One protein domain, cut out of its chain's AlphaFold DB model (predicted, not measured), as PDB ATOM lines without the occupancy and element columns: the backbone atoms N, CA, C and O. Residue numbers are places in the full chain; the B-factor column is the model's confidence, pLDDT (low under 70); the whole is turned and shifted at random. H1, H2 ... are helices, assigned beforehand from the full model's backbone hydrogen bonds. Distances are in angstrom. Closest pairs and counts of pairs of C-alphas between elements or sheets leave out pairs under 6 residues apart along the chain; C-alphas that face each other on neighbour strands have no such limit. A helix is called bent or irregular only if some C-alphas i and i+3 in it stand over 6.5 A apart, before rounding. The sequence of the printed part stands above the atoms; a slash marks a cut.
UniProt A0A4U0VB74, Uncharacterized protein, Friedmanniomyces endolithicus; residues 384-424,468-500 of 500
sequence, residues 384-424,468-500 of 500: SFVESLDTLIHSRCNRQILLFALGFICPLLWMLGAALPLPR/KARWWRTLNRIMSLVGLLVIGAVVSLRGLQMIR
ATOM      1  N   SER A 384     137.500 151.945 133.544       63.47
ATOM      2  CA  SER A 384     137.485 152.430 132.159       63.47
ATOM      3  C   SER A 384     136.783 151.441 131.222       63.47
ATOM      4  O   SER A 384     137.203 150.289 131.102       63.47
ATOM      5  N   PHE A 385     135.726 151.902 130.552       53.00
ATOM      6  CA  PHE A 385     134.759 151.087 129.803       53.00
ATOM      7  C   PHE A 385     135.255 150.697 128.392       53.00
ATOM      8  O   PHE A 385     134.495 150.698 127.436       53.00
ATOM      9  N   VAL A 386     136.551 150.412 128.233       50.25
ATOM     10  CA  VAL A 386     137.205 150.304 126.907       50.25
ATOM     11  C   VAL A 386     137.118 148.902 126.278       50.25
ATOM     12  O   VAL A 386     137.692 148.670 125.222       50.25
ATOM     13  N   GLU A 387     136.401 147.965 126.904       54.06
ATOM     14  CA  GLU A 387     136.150 146.637 126.331       54.06
ATOM     15  C   GLU A 387     134.939 146.708 125.389       54.06
ATOM     16  O   GLU A 387     133.822 146.985 125.832       54.06
ATOM     17  N   SER A 388     135.177 146.470 124.099       44.97
ATOM     18  CA  SER A 388     134.241 146.698 122.990       44.97
ATOM     19  C   SER A 388     132.862 146.056 123.176       44.97
ATOM     20  O   SER A 388     132.759 144.923 123.656       44.97
ATOM     21  N   LEU A 389     131.814 146.738 122.691       50.00
ATOM     22  CA  LEU A 389     130.420 146.272 122.719       50.00
ATOM     23  C   LEU A 389     130.211 144.888 122.075       50.00
ATOM     24  O   LEU A 389     129.415 144.113 122.592       50.00
ATOM     25  N   ASP A 390     130.982 144.500 121.057       51.03
ATOM     26  CA  ASP A 390     130.903 143.138 120.491       51.03
ATOM     27  C   ASP A 390     131.251 142.039 121.510       51.03
ATOM     28  O   ASP A 390     130.716 140.929 121.476       51.03
ATOM     29  N   THR A 391     132.091 142.348 122.503       54.94
ATOM     30  CA  THR A 391     132.405 141.414 123.591       54.94
ATOM     31  C   THR A 391     131.326 141.380 124.682       54.94
ATOM     32  O   THR A 391     131.411 140.538 125.586       54.94
ATOM     33  N   LEU A 392     130.309 142.262 124.656       53.19
ATOM     34  CA  LEU A 392     129.283 142.310 125.710       53.19
ATOM     35  C   LEU A 392     128.411 141.051 125.745       53.19
ATOM     36  O   LEU A 392     128.051 140.589 126.829       53.19
ATOM     37  N   ILE A 393     128.099 140.488 124.576       56.03
ATOM     38  CA  ILE A 393     127.128 139.395 124.433       56.03
ATOM     39  C   ILE A 393     127.749 138.048 124.849       56.03
ATOM     40  O   ILE A 393     127.120 137.252 125.552       56.03
ATOM     41  N   HIS A 394     129.009 137.804 124.470       52.91
ATOM     42  CA  HIS A 394     129.674 136.515 124.700       52.91
ATOM     43  C   HIS A 394     130.461 136.442 126.028       52.91
ATOM     44  O   HIS A 394     130.625 135.357 126.596       52.91
ATOM     45  N   SER A 395     130.939 137.571 126.574       60.25
ATOM     46  CA  SER A 395     131.770 137.568 127.788       60.25
ATOM     47  C   SER A 395     130.955 137.470 129.084       60.25
ATOM     48  O   SER A 395     130.066 138.275 129.367       60.25
ATOM     49  N   ARG A 396     131.324 136.517 129.953       60.72
ATOM     50  CA  ARG A 396     130.668 136.295 131.259       60.72
ATOM     51  C   ARG A 396     130.743 137.501 132.204       60.72
ATOM     52  O   ARG A 396     129.835 137.667 133.013       60.72
ATOM     53  N   CYS A 397     131.775 138.341 132.097       58.31
ATOM     54  CA  CYS A 397     131.893 139.568 132.896       58.31
ATOM     55  C   CYS A 397     130.916 140.665 132.443       58.31
ATOM     56  O   CYS A 397     130.454 141.459 133.259       58.31
ATOM     57  N   ASN A 398     130.553 140.686 131.163       67.12
ATOM     58  CA  ASN A 398     129.757 141.759 130.580       67.12
ATOM     59  C   ASN A 398     128.237 141.582 130.765       67.12
ATOM     60  O   ASN A 398     127.497 142.566 130.748       67.12
ATOM     61  N   ARG A 399     127.773 140.370 131.106       71.56
ATOM     62  CA  ARG A 399     126.383 140.124 131.547       71.56
ATOM     63  C   ARG A 399     125.959 140.999 132.734       71.56
ATOM     64  O   ARG A 399     124.772 141.249 132.900       71.56
ATOM     65  N   GLN A 400     126.903 141.488 133.545       68.56
ATOM     66  CA  GLN A 400     126.612 142.393 134.664       68.56
ATOM     67  C   GLN A 400     126.110 143.771 134.205       68.56
ATOM     68  O   GLN A 400     125.255 144.345 134.874       68.56
ATOM     69  N   ILE A 401     126.600 144.264 133.062       73.12
ATOM     70  CA  ILE A 401     126.157 145.518 132.430       73.12
ATOM     71  C   ILE A 401     124.772 145.319 131.803       73.12
ATOM     72  O   ILE A 401     123.891 146.158 131.959       73.12
ATOM     73  N   LEU A 402     124.549 144.167 131.161       73.81
ATOM     74  CA  LEU A 402     123.243 143.800 130.607       73.81
ATOM     75  C   LEU A 402     122.165 143.694 131.701       73.81
ATOM     76  O   LEU A 402     121.081 144.242 131.544       73.81
ATOM     77  N   LEU A 403     122.483 143.068 132.840       70.75
ATOM     78  CA  LEU A 403     121.600 143.004 134.016       70.75
ATOM     79  C   LEU A 403     121.397 144.369 134.691       70.75
ATOM     80  O   LEU A 403     120.348 144.600 135.285       70.75
ATOM     81  N   PHE A 404     122.370 145.280 134.595       73.50
ATOM     82  CA  PHE A 404     122.194 146.663 135.038       73.50
ATOM     83  C   PHE A 404     121.181 147.404 134.152       73.50
ATOM     84  O   PHE A 404     120.256 148.010 134.689       73.50
ATOM     85  N   ALA A 405     121.299 147.288 132.826       78.12
ATOM     86  CA  ALA A 405     120.360 147.881 131.872       78.12
ATOM     87  C   ALA A 405     118.945 147.281 131.988       78.12
ATOM     88  O   ALA A 405     117.975 148.027 132.096       78.12
ATOM     89  N   LEU A 406     118.812 145.948 132.056       78.88
ATOM     90  CA  LEU A 406     117.508 145.290 132.241       78.88
ATOM     91  C   LEU A 406     116.854 145.624 133.594       78.88
ATOM     92  O   LEU A 406     115.631 145.586 133.710       78.88
ATOM     93  N   GLY A 407     117.645 145.977 134.610       78.75
ATOM     94  CA  GLY A 407     117.123 146.358 135.919       78.75
ATOM     95  C   GLY A 407     116.354 147.685 135.944       78.75
ATOM     96  O   GLY A 407     115.514 147.858 136.821       78.75
ATOM     97  N   PHE A 408     116.546 148.569 134.954       79.19
ATOM     98  CA  PHE A 408     115.677 149.743 134.767       79.19
ATOM     99  C   PHE A 408     114.245 149.360 134.371       79.19
ATOM    100  O   PHE A 408     113.310 150.078 134.709       79.19
ATOM    101  N   ILE A 409     114.071 148.232 133.674       81.75
ATOM    102  CA  ILE A 409     112.758 147.703 133.276       81.75
ATOM    103  C   ILE A 409     112.147 146.898 134.430       81.75
ATOM    104  O   ILE A 409     110.944 146.950 134.667       81.75
ATOM    105  N   CYS A 410     112.972 146.153 135.169       78.81
ATOM    106  CA  CYS A 410     112.528 145.347 136.300       78.81
ATOM    107  C   CYS A 410     113.577 145.352 137.429       78.81
ATOM    108  O   CYS A 410     114.557 144.607 137.349       78.81
ATOM    109  N   PRO A 411     113.373 146.114 138.523       78.25
ATOM    110  CA  PRO A 411     114.338 146.210 139.625       78.25
ATOM    111  C   PRO A 411     114.704 144.878 140.303       78.25
ATOM    112  O   PRO A 411     115.777 144.760 140.895       78.25
ATOM    113  N   LEU A 412     113.880 143.832 140.157       73.94
ATOM    114  CA  LEU A 412     114.210 142.470 140.600       73.94
ATOM    115  C   LEU A 412     115.418 141.874 139.849       73.94
ATOM    116  O   LEU A 412     116.124 141.020 140.387       73.94
ATOM    117  N   LEU A 413     115.731 142.340 138.636       74.75
ATOM    118  CA  LEU A 413     116.917 141.881 137.909       74.75
ATOM    119  C   LEU A 413     118.221 142.481 138.454       74.75
ATOM    120  O   LEU A 413     119.273 141.845 138.322       74.75
ATOM    121  N   TRP A 414     118.173 143.612 139.169       79.81
ATOM    122  CA  TRP A 414     119.318 144.074 139.959       79.81
ATOM    123  C   TRP A 414     119.614 143.123 141.138       79.81
ATOM    124  O   TRP A 414     120.790 142.872 141.426       79.81
ATOM    125  N   MET A 415     118.591 142.491 141.736       72.00
ATOM    126  CA  MET A 415     118.766 141.426 142.742       72.00
ATOM    127  C   MET A 415     119.416 140.170 142.139       72.00
ATOM    128  O   MET A 415     120.388 139.661 142.704       72.00
ATOM    129  N   LEU A 416     118.979 139.711 140.955       71.38
ATOM    130  CA  LEU A 416     119.672 138.625 140.235       71.38
ATOM    131  C   LEU A 416     121.133 139.002 139.927       71.38
ATOM    132  O   LEU A 416     122.046 138.207 140.161       71.38
ATOM    133  N   GLY A 417     121.380 140.238 139.481       65.81
ATOM    134  CA  GLY A 417     122.725 140.774 139.253       65.81
ATOM    135  C   GLY A 417     123.625 140.765 140.497       65.81
ATOM    136  O   GLY A 417     124.840 140.580 140.372       65.81
ATOM    137  N   ALA A 418     123.051 140.908 141.693       67.06
ATOM    138  CA  ALA A 418     123.765 140.795 142.963       67.06
ATOM    139  C   ALA A 418     124.050 139.337 143.380       67.06
ATOM    140  O   ALA A 418     125.040 139.101 144.083       67.06
ATOM    141  N   ALA A 419     123.218 138.386 142.938       67.75
ATOM    142  CA  ALA A 419     123.305 136.957 143.251       67.75
ATOM    143  C   ALA A 419     124.205 136.149 142.293       67.75
ATOM    144  O   ALA A 419     124.595 135.032 142.632       67.75
ATOM    145  N   LEU A 420     124.572 136.691 141.121       67.19
ATOM    146  CA  LEU A 420     125.421 135.982 140.152       67.19
ATOM    147  C   LEU A 420     126.739 135.496 140.799       67.19
ATOM    148  O   LEU A 420     127.526 136.337 141.272       67.19
ATOM    149  N   PRO A 421     127.030 134.175 140.778       57.41
ATOM    150  CA  PRO A 421     128.203 133.612 141.434       57.41
ATOM    151  C   PRO A 421     129.481 134.249 140.890       57.41
ATOM    152  O   PRO A 421     129.619 134.514 139.693       57.41
ATOM    153  N   LEU A 422     130.415 134.557 141.791       56.38
ATOM    154  CA  LEU A 422     131.677 135.175 141.402       56.38
ATOM    155  C   LEU A 422     132.485 134.210 140.519       56.38
ATOM    156  O   LEU A 422     132.615 133.037 140.882       56.38
ATOM    157  N   PRO A 423     133.118 134.699 139.432       57.12
ATOM    158  CA  PRO A 423     134.343 134.076 138.945       57.12
ATOM    159  C   PRO A 423     135.262 133.865 140.150       57.12
ATOM    160  O   PRO A 423     135.396 134.772 140.980       57.12
ATOM    161  N   ARG A 424     135.823 132.657 140.298       54.09
ATOM    162  CA  ARG A 424     136.704 132.340 141.432       54.09
ATOM    163  C   ARG A 424     137.751 133.447 141.539       54.09
ATOM    164  O   ARG A 424     138.298 133.851 140.517       54.09
ATOM    165  N   LYS A 468     136.621 145.195 138.708       78.12
ATOM    166  CA  LYS A 468     135.456 145.538 137.868       78.12
ATOM    167  C   LYS A 468     134.227 144.732 138.303       78.12
ATOM    168  O   LYS A 468     133.193 145.315 138.627       78.12
ATOM    169  N   ALA A 469     134.345 143.409 138.413       77.62
ATOM    170  CA  ALA A 469     133.240 142.529 138.793       77.62
ATOM    171  C   ALA A 469     132.762 142.717 140.248       77.62
ATOM    172  O   ALA A 469     131.600 142.431 140.569       77.62
ATOM    173  N   ARG A 470     133.638 143.180 141.147       78.81
ATOM    174  CA  ARG A 470     133.277 143.589 142.512       78.81
ATOM    175  C   ARG A 470     132.541 144.930 142.511       78.81
ATOM    176  O   ARG A 470     131.525 145.043 143.193       78.81
ATOM    177  N   TRP A 471     133.013 145.906 141.736       83.88
ATOM    178  CA  TRP A 471     132.399 147.231 141.616       83.88
ATOM    179  C   TRP A 471     130.961 147.159 141.084       83.88
ATOM    180  O   TRP A 471     130.050 147.665 141.738       83.88
ATOM    181  N   TRP A 472     130.730 146.418 139.994       81.38
ATOM    182  CA  TRP A 472     129.385 146.213 139.432       81.38
ATOM    183  C   TRP A 472     128.400 145.577 140.418       81.38
ATOM    184  O   TRP A 472     127.223 145.922 140.414       81.38
ATOM    185  N   ARG A 473     128.855 144.692 141.318       79.75
ATOM    186  CA  ARG A 473     127.984 144.142 142.375       79.75
ATOM    187  C   ARG A 473     127.606 145.180 143.421       79.75
ATOM    188  O   ARG A 473     126.464 145.178 143.868       79.75
ATOM    189  N   THR A 474     128.538 146.040 143.824       83.38
ATOM    190  CA  THR A 474     128.239 147.142 144.748       83.38
ATOM    191  C   THR A 474     127.232 148.102 144.119       83.38
ATOM    192  O   THR A 474     126.242 148.439 144.760       83.38
ATOM    193  N   LEU A 475     127.431 148.464 142.846       84.06
ATOM    194  CA  LEU A 475     126.534 149.356 142.113       84.06
ATOM    195  C   LEU A 475     125.136 148.746 141.934       84.06
ATOM    196  O   LEU A 475     124.155 149.381 142.313       84.06
ATOM    197  N   ASN A 476     125.033 147.494 141.470       84.94
ATOM    198  CA  ASN A 476     123.742 146.816 141.306       84.94
ATOM    199  C   ASN A 476     122.983 146.671 142.639       84.94
ATOM    200  O   ASN A 476     121.764 146.788 142.654       84.94
ATOM    201  N   ARG A 477     123.676 146.480 143.773       84.69
ATOM    202  CA  ARG A 477     123.042 146.459 145.107       84.69
ATOM    203  C   ARG A 477     122.493 147.824 145.517       84.69
ATOM    204  O   ARG A 477     121.369 147.892 146.000       84.69
ATOM    205  N   ILE A 478     123.263 148.896 145.320       87.38
ATOM    206  CA  ILE A 478     122.821 150.264 145.632       87.38
ATOM    207  C   ILE A 478     121.609 150.630 144.767       87.38
ATOM    208  O   ILE A 478     120.592 151.073 145.293       87.38
ATOM    209  N   MET A 479     121.677 150.363 143.463       82.94
ATOM    210  CA  MET A 479     120.576 150.641 142.538       82.94
ATOM    211  C   MET A 479     119.347 149.768 142.818       82.94
ATOM    212  O   MET A 479     118.232 150.272 142.761       82.94
ATOM    213  N   SER A 480     119.520 148.512 143.249       83.75
ATOM    214  CA  SER A 480     118.407 147.672 143.716       83.75
ATOM    215  C   SER A 480     117.654 148.272 144.907       83.75
ATOM    216  O   SER A 480     116.430 148.166 144.952       83.75
ATOM    217  N   LEU A 481     118.356 148.897 145.860       85.69
ATOM    218  CA  LEU A 481     117.722 149.578 146.995       85.69
ATOM    219  C   LEU A 481     116.950 150.821 146.531       85.69
ATOM    220  O   LEU A 481     115.821 151.030 146.967       85.69
ATOM    221  N   VAL A 482     117.518 151.601 145.605       89.25
ATOM    222  CA  VAL A 482     116.835 152.754 144.991       89.25
ATOM    223  C   VAL A 482     115.587 152.308 144.220       89.25
ATOM    224  O   VAL A 482     114.523 152.892 144.395       89.25
ATOM    225  N   GLY A 483     115.673 151.234 143.429       86.50
ATOM    226  CA  GLY A 483     114.540 150.682 142.682       86.50
ATOM    227  C   GLY A 483     113.403 150.183 143.575       86.50
ATOM    228  O   GLY A 483     112.240 150.454 143.288       86.50
ATOM    229  N   LEU A 484     113.727 149.508 144.684       87.25
ATOM    230  CA  LEU A 484     112.733 149.102 145.683       87.25
ATOM    231  C   LEU A 484     112.076 150.305 146.371       87.25
ATOM    232  O   LEU A 484     110.867 150.277 146.588       87.25
ATOM    233  N   LEU A 485     112.832 151.368 146.660       90.94
ATOM    234  CA  LEU A 485     112.292 152.609 147.223       90.94
ATOM    235  C   LEU A 485     111.324 153.283 146.236       90.94
ATOM    236  O   LEU A 485     110.221 153.652 146.629       90.94
ATOM    237  N   VAL A 486     111.682 153.367 144.950       91.56
ATOM    238  CA  VAL A 486     110.812 153.926 143.899       91.56
ATOM    239  C   VAL A 486     109.535 153.095 143.723       91.56
ATOM    240  O   VAL A 486     108.448 153.669 143.715       91.56
ATOM    241  N   ILE A 487     109.624 151.759 143.656       89.81
ATOM    242  CA  ILE A 487     108.429 150.894 143.607       89.81
ATOM    243  C   ILE A 487     107.573 151.091 144.863       89.81
ATOM    244  O   ILE A 487     106.362 151.272 144.751       89.81
ATOM    245  N   GLY A 488     108.185 151.103 146.051       93.12
ATOM    246  CA  GLY A 488     107.478 151.312 147.314       93.12
ATOM    247  C   GLY A 488     106.748 152.656 147.358       93.12
ATOM    248  O   GLY A 488     105.597 152.703 147.788       93.12
ATOM    249  N   ALA A 489     107.358 153.724 146.838       94.94
ATOM    250  CA  ALA A 489     106.734 155.041 146.723       94.94
ATOM    251  C   ALA A 489     105.540 155.029 145.753       94.94
ATOM    252  O   ALA A 489     104.480 155.551 146.092       94.94
ATOM    253  N   VAL A 490     105.672 154.387 144.586       93.56
ATOM    254  CA  VAL A 490     104.581 154.249 143.600       93.56
ATOM    255  C   VAL A 490     103.412 153.441 144.170       93.56
ATOM    256  O   VAL A 490     102.266 153.865 144.044       93.56
ATOM    257  N   VAL A 491     103.683 152.316 144.840       94.62
ATOM    258  CA  VAL A 491     102.650 151.485 145.487       94.62
ATOM    259  C   VAL A 491     101.976 152.242 146.634       94.62
ATOM    260  O   VAL A 491     100.752 152.235 146.720       94.62
ATOM    261  N   SER A 492     102.743 152.954 147.464       95.31
ATOM    262  CA  SER A 492     102.198 153.784 148.551       95.31
ATOM    263  C   SER A 492     101.305 154.902 148.015       95.31
ATOM    264  O   SER A 492     100.213 155.120 148.533       95.31
ATOM    265  N   LEU A 493     101.726 155.573 146.937       95.81
ATOM    266  CA  LEU A 493     100.948 156.620 146.278       95.81
ATOM    267  C   LEU A 493      99.651 156.066 145.669       95.81
ATOM    268  O   LEU A 493      98.593 156.669 145.843       95.81
ATOM    269  N   ARG A 494      99.711 154.905 145.001       96.25
ATOM    270  CA  ARG A 494      98.526 154.245 144.429       96.25
ATOM    271  C   ARG A 494      97.562 153.726 145.493       96.25
ATOM    272  O   ARG A 494      96.359 153.851 145.303       96.25
ATOM    273  N   GLY A 495      98.071 153.183 146.599       95.19
ATOM    274  CA  GLY A 495      97.255 152.780 147.745       95.19
ATOM    275  C   GLY A 495      96.571 153.980 148.401       95.19
ATOM    276  O   GLY A 495      95.369 153.946 148.639       95.19
ATOM    277  N   LEU A 496      97.297 155.086 148.590       94.75
ATOM    278  CA  LEU A 496      96.736 156.332 149.118       94.75
ATOM    279  C   LEU A 496      95.663 156.938 148.192       94.75
ATOM    280  O   LEU A 496      94.685 157.490 148.685       94.75
ATOM    281  N   GLN A 497      95.815 156.805 146.870       93.38
ATOM    282  CA  GLN A 497      94.795 157.176 145.876       93.38
ATOM    283  C   GLN A 497      93.575 156.242 145.825       93.38
ATOM    284  O   GLN A 497      92.610 156.588 145.161       93.38
ATOM    285  N   MET A 498      93.626 155.066 146.453       93.38
ATOM    286  CA  MET A 498      92.493 154.131 146.539       93.38
ATOM    287  C   MET A 498      91.732 154.259 147.871       93.38
ATOM    288  O   MET A 498      90.627 153.743 148.004       93.38
ATOM    289  N   ILE A 499      92.345 154.913 148.863       92.12
ATOM    290  CA  ILE A 499      91.766 155.208 150.185       92.12
ATOM    291  C   ILE A 499      91.114 156.606 150.211       92.12
ATOM    292  O   ILE A 499      90.262 156.868 151.058       92.12
ATOM    293  N   ARG A 500      91.526 157.496 149.300       86.69
ATOM    294  CA  ARG A 500      90.850 158.763 148.979       86.69
ATOM    295  C   ARG A 500      89.771 158.562 147.925       86.69
ATOM    296  O   ARG A 500      88.780 159.312 148.017       86.69
TER     297      ARG A 500
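Overview. This is residues 384 to 424 and 468 to 500 of the 500 residues of an uncharacterized protein of Friedmanniomyces endolithicus (UniProt A0A4U0VB74). One long helix, H4, makes the longest axis, and a short helical hairpin, H2 and H3, packs on its first part, with residues 469 to 480 of H4, so that the three run nearly lengthwise together. The far part of H4, residues 488 to 499, sticks out with Arg 500 as a free arm, while the small irregular helix H1 sits at the corner by the first residue of H2. The printed part has 74 residues with four named helices, H1, H2, H3 and H4 in that order, and no named strand; the class is all helix. The whole is loose, with a radius of gyration of the C-alphas of 15.6 A, and spans 52 by 24 by 19 A, the arm of H4 making much of the length.

Arrangement. H4, residues 468 to 499, touches H3, residues 412 to 419, with its residues 473 to 480 alone. The closest C-alphas are those of Trp 414 and Ser 480, 5.3 A apart, and the two helices run opposite ways at a shallow tilt of 30 degrees. H4 touches H2, residues 399 to 407, with its residues 469 to 476 alone; the closest C-alphas, of Phe 404 and Asn 476, are 6.5 A apart, and the helices run the same way at a shallow tilt of 13 degrees. H2 and H3 touch as a helical hairpin, opposite ways at a shallow tilt of 27 degrees, with the C-alphas of Gly 407 and Leu 413 closest at 4.9 A. H2 is the hub, touching three helices. The third is H1, residues 390 to 394, which only just touches H2, and only at the corner, with 3 pairs of C-alphas within 8 A; the closest are those of Leu 392 and Arg 399, at 6.9 A. H1 is apart from H3 and H4. In H2 and H3 every O i to N i+4 pair is within hydrogen-bond range, in H4 27 of 28, and in H1 0 of 1, with 0 of 2 O i to N i+3 pairs.

Along the chain. H4 measures 46.4 A, from C-alpha 468 at (135.456, 145.538, 137.868) to C-alpha 499 at (91.766, 155.208, 150.185). H2 measures 12.0 A and H3 11.0 A. H1, 7.9 A long, begins with C-alpha 390 at (130.903, 143.138, 120.491) and is only just irregular: C-alphas 390 and 393 are 6.6 A apart.

Size, cuts and confidence. The two C-alphas farthest apart, of Arg 424 and Arg 500, are 53.5 A apart. Residues 425 to 467 are not printed, and C-alphas 424 and 468 are 13.7 A apart across this cut, which lies in the link from H3 to H4. The links from H1 to H2 and from H2 to H3 are tight. Without residues 488 to 500, which stand free, the body spans 33 by 24 by 19 A. The mean pLDDT of the printed part is 75.6; residues 384 to 398, residue 400 and residues 417 to 424 are under 70.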